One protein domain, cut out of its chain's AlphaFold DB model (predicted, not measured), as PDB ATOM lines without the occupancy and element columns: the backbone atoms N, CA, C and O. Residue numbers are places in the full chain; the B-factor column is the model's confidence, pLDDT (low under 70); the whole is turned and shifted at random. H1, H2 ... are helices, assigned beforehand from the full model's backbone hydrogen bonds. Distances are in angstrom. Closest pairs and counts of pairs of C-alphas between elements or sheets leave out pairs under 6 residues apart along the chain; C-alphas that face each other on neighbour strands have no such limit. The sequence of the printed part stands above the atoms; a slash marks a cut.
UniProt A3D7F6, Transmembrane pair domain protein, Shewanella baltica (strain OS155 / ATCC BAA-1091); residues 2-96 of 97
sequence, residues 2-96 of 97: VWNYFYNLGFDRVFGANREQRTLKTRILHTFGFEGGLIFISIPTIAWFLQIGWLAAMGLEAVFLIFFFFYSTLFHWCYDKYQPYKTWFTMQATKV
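Overview. This is residues 2 to 96 of the 97 residues of the protein "Transmembrane pair domain protein" of Shewanella baltica (strain OS155 / ATCC BAA-1091) (UniProt A3D7F6). Two long helices, H3 and H2, meet near their ends as an L, and residues 62 to 96, of which 62 to 82 belong to H3 and 85 to 94 to H4, stick out as an arm. H1 folds back near H2. The printed part has 95 residues with four named helices, H1 to H4 in order, and no named strand: all helix. It is extended, with a radius of gyration of the C-alphas of 20.5 A, and spans 56 by 42 by 22 A.

Along the chain. Find C-alpha 54 at (74.981, -106.600, -31.436); from there H3, residues 54 to 82, runs 41.2 A to C-alpha 82 at (42.598, -82.288, -38.801). H2, residues 24 to 50, is 38.1 A long; H1 is residues 2 to 15 and H4 residues 85 to 94.

Arrangement. Look at Ala 47 and Ala 57, whose C-alphas, 5.4 A apart, are the closest of H2 and H3; these touch, with residues 43 to 47 of H2 and 54 to 61 of H3 alone, at a steep tilt of 67 degrees, only just short of about perpendicular, opposite ways. H1 and H2, a helical hairpin, only just touch, with 3 pairs of C-alphas within 8 A, the closest Tyr 7 and Phe 34 at 6.9 A; their tilt of 37 degrees is only just steep. H4 is apart from H1, H2 and H3. Every O i to N i+4 pair is within hydrogen-bond range in H1 and H3, against 22 of 23 in H2 and 5 of 6 in H4.

Size, cuts and confidence. The C-alphas farthest apart, of Gly 53 and Val 96, are 61.7 A apart. The printed part has no cut, and no link is long. Look for pLDDT under 70 at residues 16 to 22 and 87 to 96.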
ATOM      1  N   VAL A   2      50.967-109.664 -26.358       84.62
ATOM      2  CA  VAL A   2      51.275-110.969 -25.733       84.62
ATOM      3  C   VAL A   2      52.342-110.871 -24.627       84.62
ATOM      4  O   VAL A   2      52.102-111.307 -23.506       84.62
ATOM      5  N   TRP A   3      53.479-110.219 -24.898       83.00
ATOM      6  CA  TRP A   3      54.548-110.025 -23.904       83.00
ATOM      7  C   TRP A   3      54.091-109.262 -22.651       83.00
ATOM      8  O   TRP A   3      54.416-109.650 -21.535       83.00
ATOM      9  N   ASN A   4      53.274-108.218 -22.825       85.19
ATOM     10  CA  ASN A   4      52.718-107.432 -21.719       85.19
ATOM     11  C   ASN A   4      51.883-108.296 -20.766       85.19
ATOM     12  O   ASN A   4      52.061-108.222 -19.555       85.19
ATOM     13  N   TYR A   5      51.038-109.173 -21.313       84.62
ATOM     14  CA  TYR A   5      50.234-110.092 -20.516       84.62
ATOM     15  C   TYR A   5      51.095-111.073 -19.707       84.62
ATOM     16  O   TYR A   5      50.916-111.194 -18.495       84.62
ATOM     17  N   PHE A   6      52.067-111.730 -20.353       85.81
ATOM     18  CA  PHE A   6      52.960-112.676 -19.677       85.81
ATOM     19  C   PHE A   6      53.835-112.010 -18.613       85.81
ATOM     20  O   PHE A   6      53.973-112.545 -17.513       85.81
ATOM     21  N   TYR A   7      54.383-110.833 -18.914       85.50
ATOM     22  CA  TYR A   7      55.206-110.090 -17.967       85.50
ATOM     23  C   TYR A   7      54.399-109.645 -16.745       85.50
ATOM     24  O   TYR A   7      54.825-109.878 -15.614       85.50
ATOM     25  N   ASN A   8      53.197-109.093 -16.953       85.25
ATOM     26  CA  ASN A   8      52.320-108.693 -15.853       85.25
ATOM     27  C   ASN A   8      51.933-109.890 -14.972       85.25
ATOM     28  O   ASN A   8      51.964-109.775 -13.753       85.25
ATOM     29  N   LEU A   9      51.633-111.057 -15.560       84.50
ATOM     30  CA  LEU A   9      51.350-112.286 -14.806       84.50
ATOM     31  C   LEU A   9      52.541-112.750 -13.956       84.50
ATOM     32  O   LEU A   9      52.361-113.153 -12.806       84.50
ATOM     33  N   GLY A  10      53.749-112.730 -14.523       83.69
ATOM     34  CA  GLY A  10      54.968-113.093 -13.803       83.69
ATOM     35  C   GLY A  10      55.252-112.126 -12.658       83.69
ATOM     36  O   GLY A  10      55.496-112.545 -11.529       83.69
ATOM     37  N   PHE A  11      55.142-110.827 -12.923       82.12
ATOM     38  CA  PHE A  11      55.395-109.802 -11.922       82.12
ATOM     39  C   PHE A  11      54.350-109.800 -10.800       82.12
ATOM     40  O   PHE A  11      54.701-109.670  -9.627       82.12
ATOM     41  N   ASP A  12      53.074-110.005 -11.133       81.75
ATOM     42  CA  ASP A  12      51.989-110.089 -10.153       81.75
ATOM     43  C   ASP A  12      52.095-111.348  -9.272       81.75
ATOM     44  O   ASP A  12      51.691-111.303  -8.110       81.75
ATOM     45  N   ARG A  13      52.713-112.440  -9.755       79.62
ATOM     46  CA  ARG A  13      53.063-113.603  -8.913       79.62
ATOM     47  C   ARG A  13      54.157-113.302  -7.890       79.62
ATOM     48  O   ARG A  13      54.111-113.852  -6.796       79.62
ATOM     49  N   VAL A  14      55.131-112.460  -8.235       77.12
ATOM     50  CA  VAL A  14      56.281-112.154  -7.365       77.12
ATOM     51  C   VAL A  14      55.956-111.046  -6.358       77.12
ATOM     52  O   VAL A  14      56.348-111.137  -5.200       77.12
ATOM     53  N   PHE A  15      55.222-110.009  -6.776       72.31
ATOM     54  CA  PHE A  15      54.943-108.814  -5.961       72.31
ATOM     55  C   PHE A  15      53.494-108.712  -5.458       72.31
ATOM     56  O   PHE A  15      53.142-107.737  -4.792       72.31
ATOM     57  N   GLY A  16      52.649-109.701  -5.761       69.62
ATOM     58  CA  GLY A  16      51.260-109.767  -5.314       69.62
ATOM     59  C   GLY A  16      50.296-108.860  -6.091       69.62
ATOM     60  O   GLY A  16      50.688-107.911  -6.779       69.62
ATOM     61  N   ALA A  17      48.999-109.155  -5.953       66.19
ATOM     62  CA  ALA A  17      47.902-108.509  -6.682       66.19
ATOM     63  C   ALA A  17      47.561-107.080  -6.205       66.19
ATOM     64  O   ALA A  17      46.805-106.372  -6.869       66.19
ATOM     65  N   ASN A  18      48.124-106.624  -5.078       65.44
ATOM     66  CA  ASN A  18      47.884-105.278  -4.548       65.44
ATOM     67  C   ASN A  18      48.692-104.227  -5.320       65.44
ATOM     68  O   ASN A  18      49.812-103.863  -4.956       65.44
ATOM     69  N   ARG A  19      48.103-103.725  -6.409       65.19
ATOM     70  CA  ARG A  19      48.715-102.721  -7.297       65.19
ATOM     71  C   ARG A  19      48.794-101.320  -6.673       65.19
ATOM     72  O   ARG A  19      49.681-100.552  -7.043       65.19
ATOM     73  N   GLU A  20      47.926-101.003  -5.711       62.59
ATOM     74  CA  GLU A  20      47.820 -99.658  -5.121       62.59
ATOM     75  C   GLU A  20      48.902 -99.333  -4.081       62.59
ATOM     76  O   GLU A  20      49.337 -98.189  -3.992       62.59
ATOM     77  N   GLN A  21      49.420-100.331  -3.359       63.25
ATOM     78  CA  GLN A  21      50.465-100.130  -2.340       63.25
ATOM     79  C   GLN A  21      51.898-100.166  -2.909       63.25
ATOM     80  O   GLN A  21      52.873-100.082  -2.161       63.25
ATOM     81  N   ARG A  22      52.064-100.296  -4.235       67.31
ATOM     82  CA  ARG A  22      53.391-100.410  -4.861       67.31
ATOM     83  C   ARG A  22      54.158 -99.090  -4.771       67.31
ATOM     84  O   ARG A  22      53.793 -98.099  -5.403       67.31
ATOM     85  N   THR A  23      55.271 -99.112  -4.039       76.88
ATOM     86  CA  THR A  23      56.221 -97.997  -3.928       76.88
ATOM     87  C   THR A  23      56.775 -97.603  -5.304       76.88
ATOM     88  O   THR A  23      56.897 -98.439  -6.202       76.88
ATOM     89  N   LEU A  24      57.193 -96.342  -5.466       79.81
ATOM     90  CA  LEU A  24      57.854 -95.849  -6.687       79.81
ATOM     91  C   LEU A  24      59.019 -96.747  -7.144       79.81
ATOM     92  O   LEU A  24      59.175 -96.979  -8.339       79.81
ATOM     93  N   LYS A  25      59.775 -97.334  -6.205       81.94
ATOM     94  CA  LYS A  25      60.852 -98.296  -6.500       81.94
ATOM     95  C   LYS A  25      60.354 -99.526  -7.269       81.94
ATOM     96  O   LYS A  25      60.968 -99.917  -8.256       81.94
ATOM     97  N   THR A  26      59.221-100.101  -6.864       82.56
ATOM     98  CA  THR A  26      58.609-101.262  -7.529       82.56
ATOM     99  C   THR A  26      58.132-100.910  -8.934       82.56
ATOM    100  O   THR A  26      58.250-101.728  -9.840       82.56
ATOM    101  N   ARG A  27      57.633 -99.684  -9.140       82.62
ATOM    102  CA  ARG A  27      57.220 -99.203 -10.467       82.62
ATOM    103  C   ARG A  27      58.413 -99.037 -11.403       82.62
ATOM    104  O   ARG A  27      58.349 -99.499 -12.532       82.62
ATOM    105  N   ILE A  28      59.507 -98.446 -10.923       85.50
ATOM    106  CA  ILE A  28      60.741 -98.305 -11.706       85.50
ATOM    107  C   ILE A  28      61.282 -99.689 -12.079       85.50
ATOM    108  O   ILE A  28      61.522 -99.943 -13.254       85.50
ATOM    109  N   LEU A  29      61.393-100.609 -11.115       86.69
ATOM    110  CA  LEU A  29      61.855-101.976 -11.376       86.69
ATOM    111  C   LEU A  29      60.968-102.697 -12.403       86.69
ATOM    112  O   LEU A  29      61.482-103.354 -13.303       86.69
ATOM    113  N   HIS A  30      59.646-102.540 -12.293       85.31
ATOM    114  CA  HIS A  30      58.693-103.111 -13.241       85.31
ATOM    115  C   HIS A  30      58.934-102.604 -14.663       85.31
ATOM    116  O   HIS A  30      59.043-103.414 -15.580       85.31
ATOM    117  N   THR A  31      59.026-101.285 -14.845       85.56
ATOM    118  CA  THR A  31      59.210-100.676 -16.167       85.56
ATOM    119  C   THR A  31      60.570-101.037 -16.756       85.56
ATOM    120  O   THR A  31      60.635-101.437 -17.911       85.56
ATOM    121  N   PHE A  32      61.642-100.990 -15.960       87.19
ATOM    122  CA  PHE A  32      62.976-101.392 -16.414       87.19
ATOM    123  C   PHE A  32      63.052-102.875 -16.782       87.19
ATOM    124  O   PHE A  32      63.668-103.213 -17.786       87.19
ATOM    125  N   GLY A  33      62.425-103.766 -16.010       87.12
ATOM    126  CA  GLY A  33      62.392-105.191 -16.338       87.12
ATOM    127  C   GLY A  33      61.551-105.493 -17.581       87.12
ATOM    128  O   GLY A  33      61.917-106.358 -18.374       87.12
ATOM    129  N   PHE A  34      60.459-104.752 -17.790       86.81
ATOM    130  CA  PHE A  34      59.604-104.908 -18.964       86.81
ATOM    131  C   PHE A  34      60.333-104.469 -20.233       86.81
ATOM    132  O   PHE A  34      60.418-105.237 -21.193       86.81
ATOM    133  N   GLU A  35      60.880-103.254 -20.198       88.38
ATOM    134  CA  GLU A  35      61.609-102.643 -21.307       88.38
ATOM    135  C   GLU A  35      62.900-103.414 -21.595       88.38
ATOM    136  O   GLU A  35      63.172-103.797 -22.728       88.38
ATOM    137  N   GLY A  36      63.667-103.737 -20.551       88.38
ATOM    138  CA  GLY A  36      64.898-104.511 -20.672       88.38
ATOM    139  C   GLY A  36      64.655-105.921 -21.207       88.38
ATOM    140  O   GLY A  36      65.420-106.394 -22.043       88.38
ATOM    141  N   GLY A  37      63.571-106.580 -20.788       88.31
ATOM    142  CA  GLY A  37      63.184-107.885 -21.322       88.31
ATOM    143  C   GLY A  37      62.809-107.833 -22.805       88.31
ATOM    144  O   GLY A  37      63.186-108.730 -23.555       88.31
ATOM    145  N   LEU A  38      62.131-106.767 -23.248       88.75
ATOM    146  CA  LEU A  38      61.858-106.540 -24.670       88.75
ATOM    147  C   LEU A  38      63.148-106.361 -25.465       88.75
ATOM    148  O   LEU A  38      63.336-107.058 -26.455       88.75
ATOM    149  N   ILE A  39      64.046-105.496 -24.993       89.25
ATOM    150  CA  ILE A  39      65.341-105.225 -25.628       89.25
ATOM    151  C   ILE A  39      66.192-106.502 -25.720       89.25
ATOM    152  O   ILE A  39      66.828-106.772 -26.739       89.25
ATOM    153  N   PHE A  40      66.172-107.333 -24.672       90.12
ATOM    154  CA  PHE A  40      66.895-108.604 -24.647       90.12
ATOM    155  C   PHE A  40      66.362-109.618 -25.668       90.12
ATOM    156  O   PHE A  40      67.112-110.479 -26.111       90.12
ATOM    157  N   ILE A  41      65.090-109.526 -26.061       90.56
ATOM    158  CA  ILE A  41      64.500-110.371 -27.108       90.56
ATOM    159  C   ILE A  41      64.664-109.725 -28.490       90.56
ATOM    160  O   ILE A  41      64.945-110.428 -29.465       90.56
ATOM    161  N   SER A  42      64.512-108.401 -28.598       90.56
ATOM    162  CA  SER A  42      64.566-107.685 -29.875       90.56
ATOM    163  C   SER A  42      65.977-107.648 -30.453       90.56
ATOM    164  O   SER A  42      66.146-108.021 -31.614       90.56
ATOM    165  N   ILE A  43      67.005-107.314 -29.658       92.38
ATOM    166  CA  ILE A  43      68.387-107.205 -30.154       92.38
ATOM    167  C   ILE A  43      68.877-108.516 -30.789       92.38
ATOM    168  O   ILE A  43      69.329-108.458 -31.934       92.38
ATOM    169  N   PRO A  44      68.794-109.697 -30.133       91.88
ATOM    170  CA  PRO A  44      69.249-110.942 -30.752       91.88
ATOM    171  C   PRO A  44      68.437-111.304 -31.994       91.88
ATOM    172  O   PRO A  44      69.001-111.802 -32.963       91.88
ATOM    173  N   THR A  45      67.130-111.028 -31.985       93.38
ATOM    174  CA  THR A  45      66.249-111.295 -33.129       93.38
ATOM    175  C   THR A  45      66.651-110.449 -34.337       93.38
ATOM    176  O   THR A  45      66.798-110.982 -35.433       93.38
ATOM    177  N   ILE A  46      66.891-109.150 -34.138       93.38
ATOM    178  CA  ILE A  46      67.349-108.215 -35.175       93.38
ATOM    179  C   ILE A  46      68.741-108.609 -35.668       93.38
ATOM    180  O   ILE A  46      68.957-108.705 -36.875       93.38
ATOM    181  N   ALA A  47      69.674-108.869 -34.749       94.38
ATOM    182  CA  ALA A  47      71.037-109.273 -35.079       94.38
ATOM    183  C   ALA A  47      71.054-110.559 -35.916       94.38
ATOM    184  O   ALA A  47      71.754-110.628 -36.924       94.38
ATOM    185  N   TRP A  48      70.239-111.549 -35.543       95.44
ATOM    186  CA  TRP A  48      70.099-112.801 -36.283       95.44
ATOM    187  C   TRP A  48      69.415-112.607 -37.641       95.44
ATOM    188  O   TRP A  48      69.877-113.148 -38.643       95.44
ATOM    189  N   PHE A  49      68.348-111.813 -37.706       94.88
ATOM    190  CA  PHE A  49      67.591-111.606 -38.941       94.88
ATOM    191  C   PHE A  49      68.383-110.816 -39.992       94.88
ATOM    192  O   PHE A  49      68.391-111.179 -41.166       94.88
ATOM    193  N   LEU A  50      69.075-109.753 -39.571       93.31
ATOM    194  CA  LEU A  50      69.864-108.881 -40.451       93.31
ATOM    195  C   LEU A  50      71.335-109.305 -40.573       93.31
ATOM    196  O   LEU A  50      72.069-108.689 -41.340       93.31
ATOM    197  N   GLN A  51      71.767-110.339 -39.839       94.19
ATOM    198  CA  GLN A  51      73.161-110.810 -39.795       94.19
ATOM    199  C   GLN A  51      74.155-109.683 -39.450       94.19
ATOM    200  O   GLN A  51      75.245-109.582 -40.013       94.19
ATOM    201  N   ILE A  52      73.768-108.816 -38.512       94.44
ATOM    202  CA  ILE A  52      74.569-107.678 -38.042       94.44
ATOM    203  C   ILE A  52      75.071-107.906 -36.614       94.44
ATOM    204  O   ILE A  52      74.515-108.691 -35.850       94.44
ATOM    205  N   GLY A  53      76.125-107.184 -36.226       94.00
ATOM    206  CA  GLY A  53      76.639-107.223 -34.857       94.00
ATOM    207  C   GLY A  53      75.665-106.628 -33.831       94.00
ATOM    208  O   GLY A  53      74.846-105.768 -34.148       94.00
ATOM    209  N   TRP A  54      75.816-107.030 -32.567       90.75
ATOM    210  CA  TRP A  54      74.981-106.600 -31.436       90.75
ATOM    211  C   TRP A  54      74.903-105.078 -31.277       90.75
ATOM    212  O   TRP A  54      73.820-104.531 -31.102       90.75
ATOM    213  N   LEU A  55      76.036-104.379 -31.408       92.44
ATOM    214  CA  LEU A  55      76.098-102.914 -31.345       92.44
ATOM    215  C   LEU A  55      75.322-102.245 -32.489       92.44
ATOM    216  O   LEU A  55      74.662-101.231 -32.275       92.44
ATOM    217  N   ALA A  56      75.371-102.822 -33.693       92.88
ATOM    218  CA  ALA A  56      74.622-102.313 -34.837       92.88
ATOM    219  C   ALA A  56      73.114-102.545 -34.654       92.88
ATOM    220  O   ALA A  56      72.327-101.637 -34.908       92.88
ATOM    221  N   ALA A  57      72.715-103.717 -34.145       94.00
ATOM    222  CA  ALA A  57      71.324-104.015 -33.809       94.00
ATOM    223  C   ALA A  57      70.784-103.090 -32.702       94.00
ATOM    224  O   ALA A  57      69.679-102.573 -32.830       94.00
ATOM    225  N   MET A  58      71.581-102.807 -31.666       91.94
ATOM    226  CA  MET A  58      71.249-101.821 -30.629       91.94
ATOM    227  C   MET A  58      71.073-100.411 -31.197       91.94
ATOM    228  O   MET A  58      70.122 -99.718 -30.840       91.94
ATOM    229  N   GLY A  59      71.980 -99.981 -32.078       94.06
ATOM    230  CA  GLY A  59      71.880 -98.682 -32.741       94.06
ATOM    231  C   GLY A  59      70.627 -98.578 -33.608       94.06
ATOM    232  O   GLY A  59      69.931 -97.567 -33.560       94.06
ATOM    233  N   LEU A  60      70.306 -99.642 -34.349       94.19
ATOM    234  CA  LEU A  60      69.096 -99.728 -35.160       94.19
ATOM    235  C   LEU A  60      67.841 -99.626 -34.287       94.19
ATOM    236  O   LEU A  60      66.993 -98.783 -34.563       94.19
ATOM    237  N   GLU A  61      67.766-100.396 -33.202       91.69
ATOM    238  CA  GLU A  61      66.658-100.330 -32.240       91.69
ATOM    239  C   GLU A  61      66.486 -98.911 -31.671       91.69
ATOM    240  O   GLU A  61      65.383 -98.366 -31.666       91.69
ATOM    241  N   ALA A  62      67.580 -98.259 -31.261       92.00
ATOM    242  CA  ALA A  62      67.540 -96.897 -30.731       92.00
ATOM    243  C   ALA A  62      67.029 -95.879 -31.765       92.00
ATOM    244  O   ALA A  62      66.185 -95.040 -31.444       92.00
ATOM    245  N   VAL A  63      67.500 -95.965 -33.014       94.88
ATOM    246  CA  VAL A  63      67.025 -95.105 -34.110       94.88
ATOM    247  C   VAL A  63      65.542 -95.342 -34.377       94.88
ATOM    248  O   VAL A  63      64.799 -94.373 -34.528       94.88
ATOM    249  N   PHE A  64      65.096 -96.599 -34.384       93.12
ATOM    250  CA  PHE A  64      63.685 -96.940 -34.546       93.12
ATOM    251  C   PHE A  64      62.824 -96.335 -33.437       93.12
ATOM    252  O   PHE A  64      61.821 -95.694 -33.747       93.12
ATOM    253  N   LEU A  65      63.222 -96.471 -32.169       91.69
ATOM    254  CA  LEU A  65      62.494 -95.896 -31.034       91.69
ATOM    255  C   LEU A  65      62.390 -94.372 -31.138       91.69
ATOM    256  O   LEU A  65      61.300 -93.816 -30.993       91.69
ATOM    257  N   ILE A  66      63.502 -93.699 -31.436       95.00
ATOM    258  CA  ILE A  66      63.540 -92.240 -31.594       95.00
ATOM    259  C   ILE A  66      62.644 -91.811 -32.762       95.00
ATOM    260  O   ILE A  66      61.811 -90.916 -32.614       95.00
ATOM    261  N   PHE A  67      62.777 -92.467 -33.915       95.94
ATOM    262  CA  PHE A  67      61.975 -92.173 -35.097       95.94
ATOM    263  C   PHE A  67      60.479 -92.351 -34.826       95.94
ATOM    264  O   PHE A  67      59.696 -91.443 -35.100       95.94
ATOM    265  N   PHE A  68      60.077 -93.481 -34.235       93.62
ATOM    266  CA  PHE A  68      58.679 -93.746 -33.899       93.62
ATOM    267  C   PHE A  68      58.131 -92.771 -32.861       93.62
ATOM    268  O   PHE A  68      56.976 -92.368 -32.975       93.62
ATOM    269  N   PHE A  69      58.936 -92.355 -31.884       94.44
ATOM    270  CA  PHE A  69      58.530 -91.360 -30.897       94.44
ATOM    271  C   PHE A  69      58.160 -90.026 -31.559       94.44
ATOM    272  O   PHE A  69      57.070 -89.489 -31.327       94.44
ATOM    273  N   PHE A  70      59.027 -89.517 -32.438       96.44
ATOM    274  CA  PHE A  70      58.749 -88.286 -33.181       96.44
ATOM    275  C   PHE A  70      57.588 -88.456 -34.160       96.44
ATOM    276  O   PHE A  70      56.676 -87.628 -34.172       96.44
ATOM    277  N   TYR A  71      57.584 -89.540 -34.939       95.56
ATOM    278  CA  TYR A  71      56.518 -89.841 -35.891       95.56
ATOM    279  C   TYR A  71      55.153 -89.932 -35.202       95.56
ATOM    280  O   TYR A  71      54.211 -89.267 -35.625       95.56
ATOM    281  N   SER A  72      55.046 -90.700 -34.114       94.44
ATOM    282  CA  SER A  72      53.798 -90.864 -33.362       94.44
ATOM    283  C   SER A  72      53.311 -89.537 -32.794       94.44
ATOM    284  O   SER A  72      52.117 -89.256 -32.864       94.44
ATOM    285  N   THR A  73      54.214 -88.721 -32.250       94.44
ATOM    286  CA  THR A  73      53.858 -87.415 -31.682       94.44
ATOM    287  C   THR A  73      53.325 -86.483 -32.765       94.44
ATOM    288  O   THR A  73      52.264 -85.880 -32.602       94.44
ATOM    289  N   LEU A  74      54.027 -86.401 -33.897       96.00
ATOM    290  CA  LEU A  74      53.620 -85.565 -35.022       96.00
ATOM    291  C   LEU A  74      52.297 -86.044 -35.622       96.00
ATOM    292  O   LEU A  74      51.411 -85.235 -35.886       96.00
ATOM    293  N   PHE A  75      52.146 -87.354 -35.809       93.31
ATOM    294  CA  PHE A  75      50.931 -87.949 -36.342       93.31
ATOM    295  C   PHE A  75      49.727 -87.682 -35.433       93.31
ATOM    296  O   PHE A  75      48.701 -87.221 -35.927       93.31
ATOM    297  N   HIS A  76      49.854 -87.895 -34.118       93.31
ATOM    298  CA  HIS A  76      48.787 -87.581 -33.162       93.31
ATOM    299  C   HIS A  76      48.424 -86.095 -33.190       93.31
ATOM    300  O   HIS A  76      47.248 -85.759 -33.287       93.31
ATOM    301  N   TRP A  77      49.419 -85.203 -33.206       93.00
ATOM    302  CA  TRP A  77      49.170 -83.765 -33.284       93.00
ATOM    303  C   TRP A  77      48.455 -83.353 -34.579       93.00
ATOM    304  O   TRP A  77      47.490 -82.586 -34.551       93.00
ATOM    305  N   CYS A  78      48.884 -83.887 -35.723       92.94
ATOM    306  CA  CYS A  78      48.225 -83.652 -37.005       92.94
ATOM    307  C   CYS A  78      46.792 -84.195 -37.014       92.94
ATOM    308  O   CYS A  78      45.886 -83.528 -37.515       92.94
ATOM    309  N   TYR A  79      46.575 -85.381 -36.448       88.56
ATOM    310  CA  TYR A  79      45.258 -86.003 -36.361       88.56
ATOM    311  C   TYR A  79      44.301 -85.185 -35.483       88.56
ATOM    312  O   TYR A  79      43.166 -84.917 -35.887       88.56
ATOM    313  N   ASP A  80      44.784 -84.703 -34.338       89.00
ATOM    314  CA  ASP A  80      44.040 -83.825 -33.433       89.00
ATOM    315  C   ASP A  80      43.727 -82.466 -34.055       89.00
ATOM    316  O   ASP A  80      42.714 -81.857 -33.717       89.00
ATOM    317  N   LYS A  81      44.557 -81.989 -34.987       86.69
ATOM    318  CA  LYS A  81      44.304 -80.750 -35.728       86.69
ATOM    319  C   LYS A  81      43.321 -80.941 -36.882       86.69
ATOM    320  O   LYS A  81      42.470 -80.086 -37.101       86.69
ATOM    321  N   TYR A  82      43.444 -82.033 -37.634       87.62
ATOM    322  CA  TYR A  82      42.598 -82.288 -38.801       87.62
ATOM    323  C   TYR A  82      41.195 -82.767 -38.400       87.62
ATOM    324  O   TYR A  82      40.232 -82.498 -39.111       87.62
ATOM    325  N   GLN A  83      41.072 -83.451 -37.254       84.06
ATOM    326  CA  GLN A  83      39.826 -84.004 -36.700       84.06
ATOM    327  C   GLN A  83      38.861 -84.552 -37.770       84.06
ATOM    328  O   GLN A  83      37.676 -84.208 -37.761       84.06
ATOM    329  N   PRO A  84      39.319 -85.427 -38.685       75.44
ATOM    330  CA  PRO A  84      38.513 -85.869 -39.827       75.44
ATOM    331  C   PRO A  84      37.225 -86.581 -39.398       75.44
ATOM    332  O   PRO A  84      36.229 -86.594 -40.119       75.44
ATOM    333  N   TYR A  85      37.232 -87.150 -38.192       75.50
ATOM    334  CA  TYR A  85      36.095 -87.825 -37.587       75.50
ATOM    335  C   TYR A  85      34.955 -86.872 -37.199       75.50
ATOM    336  O   TYR A  85      33.810 -87.316 -37.137       75.50
ATOM    337  N   LYS A  86      35.210 -85.571 -36.978       71.00
ATOM    338  CA  LYS A  86      34.151 -84.614 -36.610       71.00
ATOM    339  C   LYS A  86      33.033 -84.590 -37.644       71.00
ATOM    340  O   LYS A  86      31.874 -84.599 -37.261       71.00
ATOM    341  N   THR A  87      33.349 -84.647 -38.935       67.19
ATOM    342  CA  THR A  87      32.337 -84.648 -40.005       67.19
ATOM    343  C   THR A  87      31.374 -85.835 -39.889       67.19
ATOM    344  O   THR A  87      30.172 -85.671 -40.082       67.19
ATOM    345  N   TRP A  88      31.871 -87.006 -39.489       66.56
ATOM    346  CA  TRP A  88      31.073 -88.226 -39.337       66.56
ATOM    347  C   TRP A  88      30.152 -88.168 -38.111       66.56
ATOM    348  O   TRP A  88      28.989 -88.561 -38.199       66.56
ATOM    349  N   PHE A  89      30.631 -87.622 -36.988       66.81
ATOM    350  CA  PHE A  89      29.809 -87.452 -35.782       66.81
ATOM    351  C   PHE A  89      28.815 -86.286 -35.898       66.81
ATOM    352  O   PHE A  89      27.682 -86.401 -35.433       66.81
ATOM    353  N   THR A  90      29.176 -85.194 -36.579       61.31
ATOM    354  CA  THR A  90      28.259 -84.071 -36.836       61.31
ATOM    355  C   THR A  90      27.111 -84.483 -37.767       61.31
ATOM    356  O   THR A  90      25.971 -84.096 -37.532       61.31
ATOM    357  N   MET A  91      27.367 -85.329 -38.775       56.09
ATOM    358  CA  MET A  91      26.318 -85.847 -39.671       56.09
ATOM    359  C   MET A  91      25.312 -86.776 -38.970       56.09
ATOM    360  O   MET A  91      24.138 -86.787 -39.345       56.09
ATOM    361  N   GLN A  92      25.722 -87.530 -37.942       56.59
ATOM    362  CA  GLN A  92      24.786 -88.346 -37.155       56.59
ATOM    363  C   GLN A  92      23.827 -87.490 -36.317       56.59
ATOM    364  O   GLN A  92      22.650 -87.829 -36.218       56.59
ATOM    365  N   ALA A  93      24.280 -86.355 -35.776       56.59
ATOM    366  CA  ALA A  93      23.434 -85.471 -34.970       56.59
ATOM    367  C   ALA A  93      22.309 -84.794 -35.780       56.59
ATOM    368  O   ALA A  93      21.250 -84.493 -35.232       56.59
ATOM    369  N   THR A  94      22.504 -84.575 -37.085       54.47
ATOM    370  CA  THR A  94      21.485 -83.964 -37.959       54.47
ATOM    371  C   THR A  94      20.420 -84.959 -38.429       54.47
ATOM    372  O   THR A  94      19.308 -84.542 -38.722       54.47
ATOM    373  N   LYS A  95      20.712 -86.268 -38.470       50.94
ATOM    374  CA  LYS A  95      19.740 -87.303 -38.883       50.94
ATOM    375  C   LYS A  95      18.772 -87.762 -37.781       50.94
ATOM    376  O   LYS A  95      17.888 -88.560 -38.073       50.94
ATOM    377  N   VAL A  96      18.957 -87.314 -36.538       55.75
ATOM    378  CA  VAL A  96      18.143 -87.723 -35.371       55.75
ATOM    379  C   VAL A  96      17.144 -86.628 -34.941       55.75
ATOM    380  O   VAL A  96      16.431 -86.794 -33.956       55.75
TER     381      VAL A  96